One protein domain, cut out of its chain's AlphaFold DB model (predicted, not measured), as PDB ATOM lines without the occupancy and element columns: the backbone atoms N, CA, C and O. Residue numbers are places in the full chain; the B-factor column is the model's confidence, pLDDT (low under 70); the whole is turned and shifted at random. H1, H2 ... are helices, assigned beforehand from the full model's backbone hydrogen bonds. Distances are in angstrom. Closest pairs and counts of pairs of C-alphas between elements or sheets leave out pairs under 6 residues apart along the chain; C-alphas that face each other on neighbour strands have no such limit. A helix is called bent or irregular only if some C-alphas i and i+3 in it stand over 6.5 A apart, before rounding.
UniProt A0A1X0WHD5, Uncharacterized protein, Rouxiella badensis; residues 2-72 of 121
ATOM      1  N   SER A   2       0.018  31.855  52.090       60.31
ATOM      2  CA  SER A   2       0.421  30.481  51.778       60.31
ATOM      3  C   SER A   2      -0.832  29.703  51.386       60.31
ATOM      4  O   SER A   2      -1.794  29.691  52.148       60.31
ATOM      5  N   ILE A   3      -0.843  29.098  50.201       69.88
ATOM      6  CA  ILE A   3      -1.940  28.218  49.787       69.88
ATOM      7  C   ILE A   3      -1.754  26.891  50.523       69.88
ATOM      8  O   ILE A   3      -0.694  26.274  50.413       69.88
ATOM      9  N   ASN A   4      -2.768  26.466  51.272       85.25
ATOM     10  CA  ASN A   4      -2.815  25.131  51.852       85.25
ATOM     11  C   ASN A   4      -3.220  24.136  50.752       85.25
ATOM     12  O   ASN A   4      -4.398  24.004  50.425       85.25
ATOM     13  N   VAL A   5      -2.226  23.508  50.118       82.56
ATOM     14  CA  VAL A   5      -2.406  22.659  48.926       82.56
ATOM     15  C   VAL A   5      -3.393  21.500  49.164       82.56
ATOM     16  O   VAL A   5      -4.309  21.361  48.355       82.56
ATOM     17  N   PRO A   6      -3.302  20.732  50.270       84.62
ATOM     18  CA  PRO A   6      -4.282  19.687  50.587       84.62
ATOM     19  C   PRO A   6      -5.730  20.185  50.675       84.62
ATOM     20  O   PRO A   6      -6.644  19.551  50.155       84.62
ATOM     21  N   GLU A   7      -5.947  21.340  51.301       87.69
ATOM     22  CA  GLU A   7      -7.284  21.908  51.488       87.69
ATOM     23  C   GLU A   7      -7.869  22.426  50.167       87.69
ATOM     24  O   GLU A   7      -9.051  22.235  49.887       87.69
ATOM     25  N   ALA A   8      -7.034  23.021  49.310       83.50
ATOM     26  CA  ALA A   8      -7.443  23.484  47.987       83.50
ATOM     27  C   ALA A   8      -7.870  22.326  47.067       83.50
ATOM     28  O   ALA A   8      -8.866  22.449  46.354       83.50
ATOM     29  N   ILE A   9      -7.157  21.196  47.121       86.12
ATOM     30  CA  ILE A   9      -7.514  19.981  46.374       86.12
ATOM     31  C   ILE A   9      -8.858  19.437  46.874       86.12
ATOM     32  O   ILE A   9      -9.766  19.224  46.074       86.12
ATOM     33  N   GLN A  10      -9.039  19.307  48.193       85.94
ATOM     34  CA  GLN A  10     -10.305  18.838  48.771       85.94
ATOM     35  C   GLN A  10     -11.489  19.746  48.420       85.94
ATOM     36  O   GLN A  10     -12.575  19.259  48.111       85.94
ATOM     37  N   GLN A  11     -11.299  21.067  48.406       87.25
ATOM     38  CA  GLN A  11     -12.344  22.004  47.992       87.25
ATOM     39  C   GLN A  11     -12.737  21.851  46.517       87.25
ATOM     40  O   GLN A  11     -13.895  22.090  46.181       87.25
ATOM     41  N   LEU A  12     -11.804  21.481  45.636       86.19
ATOM     42  CA  LEU A  12     -12.083  21.246  44.217       86.19
ATOM     43  C   LEU A  12     -12.772  19.899  43.991       86.19
ATOM     44  O   LEU A  12     -13.735  19.840  43.229       86.19
ATOM     45  N   ILE A  13     -12.368  18.863  44.728       87.25
ATOM     46  CA  ILE A  13     -13.055  17.563  44.737       87.25
ATOM     47  C   ILE A  13     -14.503  17.735  45.224       87.25
ATOM     48  O   ILE A  13     -15.440  17.275  44.576       87.25
ATOM     49  N   ASN A  14     -14.718  18.504  46.297       88.75
ATOM     50  CA  ASN A  14     -16.059  18.817  46.810       88.75
ATOM     51  C   ASN A  14     -16.918  19.634  45.827       88.75
ATOM     52  O   ASN A  14     -18.141  19.648  45.946       88.75
ATOM     53  N   LYS A  15     -16.295  20.319  44.863       87.25
ATOM     54  CA  LYS A  15     -16.977  21.043  43.777       87.25
ATOM     55  C   LYS A  15     -17.272  20.161  42.559       87.25
ATOM     56  O   LYS A  15     -17.870  20.654  41.608       87.25
ATOM     57  N   GLY A  16     -16.896  18.883  42.603       87.56
ATOM     58  CA  GLY A  16     -17.188  17.902  41.561       87.56
ATOM     59  C   GLY A  16     -16.063  17.684  40.550       87.56
ATOM     60  O   GLY A  16     -16.308  17.031  39.540       87.56
ATOM     61  N   HIS A  17     -14.855  18.200  40.795       85.81
ATOM     62  CA  HIS A  17     -13.689  17.861  39.976       85.81
ATOM     63  C   HIS A  17     -13.143  16.480  40.338       85.81
ATOM     64  O   HIS A  17     -13.200  16.066  41.499       85.81
ATOM     65  N   SER A  18     -12.586  15.778  39.349       89.56
ATOM     66  CA  SER A  18     -11.813  14.567  39.618       89.56
ATOM     67  C   SER A  18     -10.547  14.913  40.409       89.56
ATOM     68  O   SER A  18     -10.082  16.057  40.405       89.56
ATOM     69  N   GLU A  19      -9.993  13.934  41.120       83.25
ATOM     70  CA  GLU A  19      -8.774  14.132  41.910       83.25
ATOM     71  C   GLU A  19      -7.610  14.620  41.030       83.25
ATOM     72  O   GLU A  19      -6.931  15.584  41.387       83.25
ATOM     73  N   ASP A  20      -7.470  14.050  39.830       86.31
ATOM     74  CA  ASP A  20      -6.451  14.441  38.853       86.31
ATOM     75  C   ASP A  20      -6.655  15.882  38.345       86.31
ATOM     76  O   ASP A  20      -5.714  16.679  38.345       86.31
ATOM     77  N   GLU A  21      -7.889  16.272  38.005       84.94
ATOM     78  CA  GLU A  21      -8.202  17.647  37.581       84.94
ATOM     79  C   GLU A  21      -7.958  18.668  38.700       84.94
ATOM     80  O   GLU A  21      -7.452  19.768  38.464       84.94
ATOM     81  N   ALA A  22      -8.300  18.317  39.941       84.94
ATOM     82  CA  ALA A  22      -8.078  19.177  41.096       84.94
ATOM     83  C   ALA A  22      -6.578  19.427  41.330       84.94
ATOM     84  O   ALA A  22      -6.172  20.560  41.611       84.94
ATOM     85  N   ILE A  23      -5.746  18.394  41.169       85.00
ATOM     86  CA  ILE A  23      -4.286  18.497  41.271       85.00
ATOM     87  C   ILE A  23      -3.729  19.386  40.151       85.00
ATOM     88  O   ILE A  23      -2.922  20.284  40.419       85.00
ATOM     89  N   GLU A  24      -4.176  19.203  38.909       89.00
ATOM     90  CA  GLU A  24      -3.749  20.038  37.780       89.00
ATOM     91  C   GLU A  24      -4.118  21.516  37.973       89.00
ATOM     92  O   GLU A  24      -3.290  22.409  37.775       89.00
ATOM     93  N   LEU A  25      -5.331  21.810  38.439       83.50
ATOM     94  CA  LEU A  25      -5.768  23.189  38.668       83.50
ATOM     95  C   LEU A  25      -4.961  23.878  39.772       83.50
ATOM     96  O   LEU A  25      -4.570  25.043  39.631       83.50
ATOM     97  N   VAL A  26      -4.675  23.165  40.863       86.81
ATOM     98  CA  VAL A  26      -3.883  23.708  41.974       86.81
ATOM     99  C   VAL A  26      -2.429  23.916  41.556       86.81
ATOM    100  O   VAL A  26      -1.850  24.964  41.854       86.81
ATOM    101  N   THR A  27      -1.836  22.978  40.816       87.06
ATOM    102  CA  THR A  27      -0.464  23.129  40.308       87.06
ATOM    103  C   THR A  27      -0.351  24.301  39.334       87.06
ATOM    104  O   THR A  27       0.565  25.119  39.469       87.06
ATOM    105  N   LEU A  28      -1.318  24.477  38.430       86.69
ATOM    106  CA  LEU A  28      -1.365  25.606  37.497       86.69
ATOM    107  C   LEU A  28      -1.528  26.944  38.240       86.69
ATOM    108  O   LEU A  28      -0.847  27.928  37.929       86.69
ATOM    109  N   ALA A  29      -2.364  26.987  39.280       83.25
ATOM    110  CA  ALA A  29      -2.519  28.162  40.135       83.25
ATOM    111  C   ALA A  29      -1.215  28.523  40.874       83.25
ATOM    112  O   ALA A  29      -0.832  29.696  40.917       83.25
ATOM    113  N   ILE A  30      -0.489  27.528  41.399       84.38
ATOM    114  CA  ILE A  30       0.818  27.727  42.043       84.38
ATOM    115  C   ILE A  30       1.843  28.256  41.036       84.38
ATOM    116  O   ILE A  30       2.570  29.202  41.349       84.38
ATOM    117  N   GLN A  31       1.887  27.699  39.823       83.38
ATOM    118  CA  GLN A  31       2.780  28.164  38.761       83.38
ATOM    119  C   GLN A  31       2.500  29.625  38.390       83.38
ATOM    120  O   GLN A  31       3.428  30.435  38.366       83.38
ATOM    121  N   ARG A  32       1.227  30.000  38.196       80.62
ATOM    122  CA  ARG A  32       0.832  31.395  37.927       80.62
ATOM    123  C   ARG A  32       1.209  32.331  39.072       80.62
ATOM    124  O   ARG A  32       1.764  33.401  38.829       80.62
ATOM    125  N   MET A  33       0.964  31.923  40.317       78.50
ATOM    126  CA  MET A  33       1.320  32.719  41.493       78.50
ATOM    127  C   MET A  33       2.843  32.895  41.618       78.50
ATOM    128  O   MET A  33       3.317  33.977  41.963       78.50
ATOM    129  N   ASN A  34       3.628  31.858  41.325       78.69
ATOM    130  CA  ASN A  34       5.087  31.931  41.351       78.69
ATOM    131  C   ASN A  34       5.638  32.802  40.217       78.69
ATOM    132  O   ASN A  34       6.524  33.615  40.470       78.69
ATOM    133  N   ALA A  35       5.072  32.711  39.012       76.50
ATOM    134  CA  ALA A  35       5.413  33.590  37.898       76.50
ATOM    135  C   ALA A  35       5.104  35.062  38.223       76.50
ATOM    136  O   ALA A  35       5.945  35.929  37.999       76.50
ATOM    137  N   GLN A  36       3.959  35.348  38.852       68.56
ATOM    138  CA  GLN A  36       3.631  36.696  39.335       68.56
ATOM    139  C   GLN A  36       4.589  37.180  40.428       68.56
ATOM    140  O   GLN A  36       5.019  38.329  40.397       68.56
ATOM    141  N   LYS A  37       4.976  36.319  41.379       65.69
ATOM    142  CA  LYS A  37       5.969  36.666  42.412       65.69
ATOM    143  C   LYS A  37       7.351  36.932  41.820       65.69
ATOM    144  O   LYS A  37       8.046  37.825  42.298       65.69
ATOM    145  N   GLN A  38       7.761  36.170  40.810       62.94
ATOM    146  CA  GLN A  38       9.016  36.406  40.100       62.94
ATOM    147  C   GLN A  38       8.955  37.697  39.284       62.94
ATOM    148  O   GLN A  38       9.885  38.489  39.375       62.94
ATOM    149  N   ALA A  39       7.848  37.973  38.593       60.94
ATOM    150  CA  ALA A  39       7.634  39.248  37.914       60.94
ATOM    151  C   ALA A  39       7.675  40.427  38.902       60.94
ATOM    152  O   ALA A  39       8.375  41.402  38.658       60.94
ATOM    153  N   ALA A  40       7.031  40.308  40.065       58.19
ATOM    154  CA  ALA A  40       7.055  41.338  41.107       58.19
ATOM    155  C   ALA A  40       8.454  41.560  41.715       58.19
ATOM    156  O   ALA A  40       8.782  42.678  42.104       58.19
ATOM    157  N   LYS A  41       9.293  40.518  41.789       54.22
ATOM    158  CA  LYS A  41      10.692  40.629  42.240       54.22
ATOM    159  C   LYS A  41      11.643  41.130  41.148       54.22
ATOM    160  O   LYS A  41      12.626  41.785  41.474       54.22
ATOM    161  N   ALA A  42      11.369  40.826  39.880       53.91
ATOM    162  CA  ALA A  42      12.191  41.224  38.738       53.91
ATOM    163  C   ALA A  42      11.919  42.665  38.276       53.91
ATOM    164  O   ALA A  42      12.788  43.294  37.683       53.91
ATOM    165  N   TYR A  43      10.738  43.205  38.572       53.00
ATOM    166  CA  TYR A  43      10.306  44.524  38.120       53.00
ATOM    167  C   TYR A  43      10.090  45.485  39.287       53.00
ATOM    168  O   TYR A  43       9.024  46.063  39.439       53.00
ATOM    169  N   SER A  44      11.105  45.692  40.120       54.47
ATOM    170  CA  SER A  44      11.191  46.946  40.868       54.47
ATOM    171  C   SER A  44      12.638  47.415  40.876       54.47
ATOM    172  O   SER A  44      13.441  46.938  41.685       54.47
ATOM    173  N   PRO A  45      12.994  48.368  39.998       53.38
ATOM    174  CA  PRO A  45      14.302  49.003  40.026       53.38
ATOM    175  C   PRO A  45      14.593  49.687  41.378       53.38
ATOM    176  O   PRO A  45      15.730  50.018  41.679       53.38
ATOM    177  N   MET A  46      13.607  49.865  42.264       55.03
ATOM    178  CA  MET A  46      13.856  50.422  43.600       55.03
ATOM    179  C   MET A  46      14.732  49.530  44.491       55.03
ATOM    180  O   MET A  46      15.337  50.037  45.429       55.03
ATOM    181  N   ALA A  47      14.837  48.227  44.214       55.84
ATOM    182  CA  ALA A  47      15.602  47.309  45.059       55.84
ATOM    183  C   ALA A  47      17.125  47.346  44.816       55.84
ATOM    184  O   ALA A  47      17.880  46.811  45.626       55.84
ATOM    185  N   GLN A  48      17.590  47.954  43.718       55.53
ATOM    186  CA  GLN A  48      18.984  47.855  43.260       55.53
ATOM    187  C   GLN A  48      19.622  49.222  42.974       55.53
ATOM    188  O   GLN A  48      20.250  49.387  41.938       55.53
ATOM    189  N   GLY A  49      19.446  50.224  43.848       56.94
ATOM    190  CA  GLY A  49      20.198  51.493  43.757       56.94
ATOM    191  C   GLY A  49      20.219  52.104  42.349       56.94
ATOM    192  O   GLY A  49      21.279  52.429  41.818       56.94
ATOM    193  N   VAL A  50      19.056  52.135  41.698       60.50
ATOM    194  CA  VAL A  50      18.976  52.283  40.247       60.50
ATOM    195  C   VAL A  50      19.078  53.747  39.815       60.50
ATOM    196  O   VAL A  50      18.435  54.621  40.384       60.50
ATOM    197  N   ASN A  51      19.873  53.987  38.767       69.25
ATOM    198  CA  ASN A  51      20.021  55.273  38.083       69.25
ATOM    199  C   ASN A  51      18.651  55.797  37.597       69.25
ATOM    200  O   ASN A  51      17.858  55.024  37.046       69.25
ATOM    201  N   ASP A  52      18.388  57.099  37.751       71.12
ATOM    202  CA  ASP A  52      17.116  57.766  37.413       71.12
ATOM    203  C   ASP A  52      16.590  57.390  36.020       71.12
ATOM    204  O   ASP A  52      15.386  57.225  35.818       71.12
ATOM    205  N   LYS A  53      17.499  57.179  35.059       73.62
ATOM    206  CA  LYS A  53      17.162  56.779  33.687       73.62
ATOM    207  C   LYS A  53      16.414  55.442  33.623       73.62
ATOM    208  O   LYS A  53      15.356  55.345  33.010       73.62
ATOM    209  N   SER A  54      16.943  54.423  34.281       70.50
ATOM    210  CA  SER A  54      16.351  53.080  34.321       70.50
ATOM    211  C   SER A  54      15.053  53.043  35.132       70.50
ATOM    212  O   SER A  54      14.139  52.291  34.803       70.50
ATOM    213  N   MET A  55      14.926  53.906  36.145       72.94
ATOM    214  CA  MET A  55      13.658  54.095  36.852       72.94
ATOM    215  C   MET A  55      12.601  54.718  35.926       72.94
ATOM    216  O   MET A  55      11.460  54.263  35.891       72.94
ATOM    217  N   ALA A  56      12.978  55.722  35.129       75.00
ATOM    218  CA  ALA A  56      12.080  56.352  34.163       75.00
ATOM    219  C   ALA A  56      11.607  55.378  33.068       75.00
ATOM    220  O   ALA A  56      10.422  55.368  32.729       75.00
ATOM    221  N   GLU A  57      12.500  54.531  32.548       76.88
ATOM    222  CA  GLU A  57      12.161  53.485  31.570       76.88
ATOM    223  C   GLU A  57      11.176  52.458  32.148       76.88
ATOM    224  O   GLU A  57      10.211  52.078  31.484       76.88
ATOM    225  N   TYR A  58      11.353  52.078  33.414       77.38
ATOM    226  CA  TYR A  58      10.426  51.192  34.115       77.38
ATOM    227  C   TYR A  58       9.029  51.804  34.293       77.38
ATOM    228  O   TYR A  58       8.021  51.174  33.977       77.38
ATOM    229  N   TRP A  59       8.937  53.057  34.741       76.25
ATOM    230  CA  TRP A  59       7.637  53.727  34.853       76.25
ATOM    231  C   TRP A  59       6.955  53.911  33.496       76.25
ATOM    232  O   TRP A  59       5.724  53.881  33.411       76.25
ATOM    233  N   LYS A  60       7.738  54.085  32.426       76.69
ATOM    234  CA  LYS A  60       7.215  54.144  31.062       76.69
ATOM    235  C   LYS A  60       6.588  52.810  30.648       76.69
ATOM    236  O   LYS A  60       5.456  52.825  30.173       76.69
ATOM    237  N   SER A  61       7.260  51.682  30.883       78.69
ATOM    238  CA  SER A  61       6.720  50.365  30.514       78.69
ATOM    239  C   SER A  61       5.456  50.008  31.301       78.69
ATOM    240  O   SER A  61       4.496  49.501  30.720       78.69
ATOM    241  N   LEU A  62       5.395  50.357  32.592       76.94
ATOM    242  CA  LEU A  62       4.175  50.210  33.393       76.94
ATOM    243  C   LEU A  62       3.014  51.037  32.835       76.94
ATOM    244  O   LEU A  62       1.882  50.557  32.771       76.94
ATOM    245  N   ARG A  63       3.285  52.277  32.408       74.25
ATOM    246  CA  ARG A  63       2.264  53.143  31.810       74.25
ATOM    247  C   ARG A  63       1.745  52.566  30.493       74.25
ATOM    248  O   ARG A  63       0.539  52.556  30.289       74.25
ATOM    249  N   GLU A  64       2.623  52.058  29.631       75.31
ATOM    250  CA  GLU A  64       2.239  51.423  28.359       75.31
ATOM    251  C   GLU A  64       1.394  50.157  28.566       75.31
ATOM    252  O   GLU A  64       0.445  49.916  27.819       75.31
ATOM    253  N   GLN A  65       1.690  49.363  29.598       73.88
ATOM    254  CA  GLN A  65       0.863  48.209  29.960       73.88
ATOM    255  C   GLN A  65      -0.520  48.645  30.461       73.88
ATOM    256  O   GLN A  65      -1.527  48.117  29.996       73.88
ATOM    257  N   ALA A  66      -0.575  49.646  31.344       71.69
ATOM    258  CA  ALA A  66      -1.821  50.150  31.919       71.69
ATOM    259  C   ALA A  66      -2.706  50.912  30.915       71.69
ATOM    260  O   ALA A  66      -3.923  50.940  31.083       71.69
ATOM    261  N   GLN A  67      -2.134  51.493  29.853       67.25
ATOM    262  CA  GLN A  67      -2.892  52.178  28.794       67.25
ATOM    263  C   GLN A  67      -3.893  51.271  28.071       67.25
ATOM    264  O   GLN A  67      -4.851  51.777  27.490       67.25
ATOM    265  N   LYS A  68      -3.683  49.950  28.091       68.06
ATOM    266  CA  LYS A  68      -4.616  48.993  27.481       68.06
ATOM    267  C   LYS A  68      -5.937  48.893  28.247       68.06
ATOM    268  O   LYS A  68      -6.966  48.674  27.619       68.06
ATOM    269  N   ASP A  69      -5.899  49.116  29.561       72.31
ATOM    270  CA  ASP A  69      -7.049  48.940  30.455       72.31
ATOM    271  C   ASP A  69      -7.605  50.273  30.984       72.31
ATOM    272  O   ASP A  69      -8.774  50.361  31.357       72.31
ATOM    273  N   VAL A  70      -6.786  51.330  31.016       71.06
ATOM    274  CA  VAL A  70      -7.139  52.639  31.581       71.06
ATOM    275  C   VAL A  70      -6.868  53.741  30.563       71.06
ATOM    276  O   VAL A  70      -5.741  53.930  30.107       71.06
ATOM    277  N   TYR A  71      -7.902  54.526  30.246       75.31
ATOM    278  CA  TYR A  71      -7.751  55.719  29.415       75.31
ATOM    279  C   TYR A  71      -6.884  56.757  30.134       75.31
ATOM    280  O   TYR A  71      -7.272  57.292  31.174       75.31
ATOM    281  N   ILE A  72      -5.717  57.060  29.564       64.81
ATOM    282  CA  ILE A  72      -4.832  58.122  30.044       64.81
ATOM    283  C   ILE A  72      -5.061  59.365  29.177       64.81
ATOM    284  O   ILE A  72      -4.759  59.332  27.980       64.81
TER     285      ILE A  72
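Overview. This is residues 2 to 72 of the 121 residues of an uncharacterized protein of Rouxiella badensis (UniProt A0A1X0WHD5). One long helix, H2, makes most of the longest axis of an open, extended shape: the short helix H1 folds back across its first part to make a small corner, and a third helix, H3, lies beyond its other end and runs partly back without touching it. Residues 34 to 42 of H2 stand free with nothing packed on them, and a loop, residues 43 to 51, joins H2 to H3, leaving a gap between the two helices. The printed part has 71 residues with three named helices, in the order H1, H2, H3, and no named strand; the class is all helix. The whole is extended, with a radius of gyration of the C-alphas of 18.6 A, and its outline is flat, spanning 51 by 31 by 15 A.

Arrangement. From the first printed residue, H1, residues 5 to 13, comes first, and a tight link of 5 residues joins it to H2, residues 19 to 42. H1 and H2 touch, with the C-alphas of Ile 9 and Ala 22 the closest at 5.4 A. They run opposite ways at a steep tilt of 47 degrees, and their centres are 14.5 A apart. H2 touches H1 with residues 19 to 26 alone. Residues 34 to 42 of H2 stand free. A short link of 9 residues leads from H2 to H3, residues 52 to 66. H3 is apart from both H1 and H2. In H1, H2 and H3 every backbone O i to N i+4 pair is within hydrogen-bond range.

Along the chain. H1 runs from Val 5, with its C-alpha at (-2.406, 22.659, 48.926), to Ile 13, 12.5 A from first to last C-alpha. H2 runs from Glu 19, with its C-alpha at (-8.774, 14.132, 41.910), to Ala 42, with its C-alpha at (12.191, 41.224, 38.738), and measures 34.4 A from first to last C-alpha. H3 runs from Asp 52 to Ala 66, where the C-alpha is at (-1.821, 50.150, 31.919), and measures 21.1 A. None of the three helices is bent.

Size, cuts and confidence. The two C-alphas farthest apart are those of Gly 16 and Asn 51, at 52.9 A. The C-alphas of Ser 2 and Ile 72, the first and last printed residues, are 35.6 A apart. The printed part has no cut, and neither link between helices is long. Residues 47 to 53 stand free, of which 52 to 53 belong to H3, and so do residues 65 to 71, of which 65 to 66 belong to H3. The mean pLDDT of the printed part is 75.0. It is under 70 in 21 residues: 2 to 3, 36 to 51, 67 to 68, and 72.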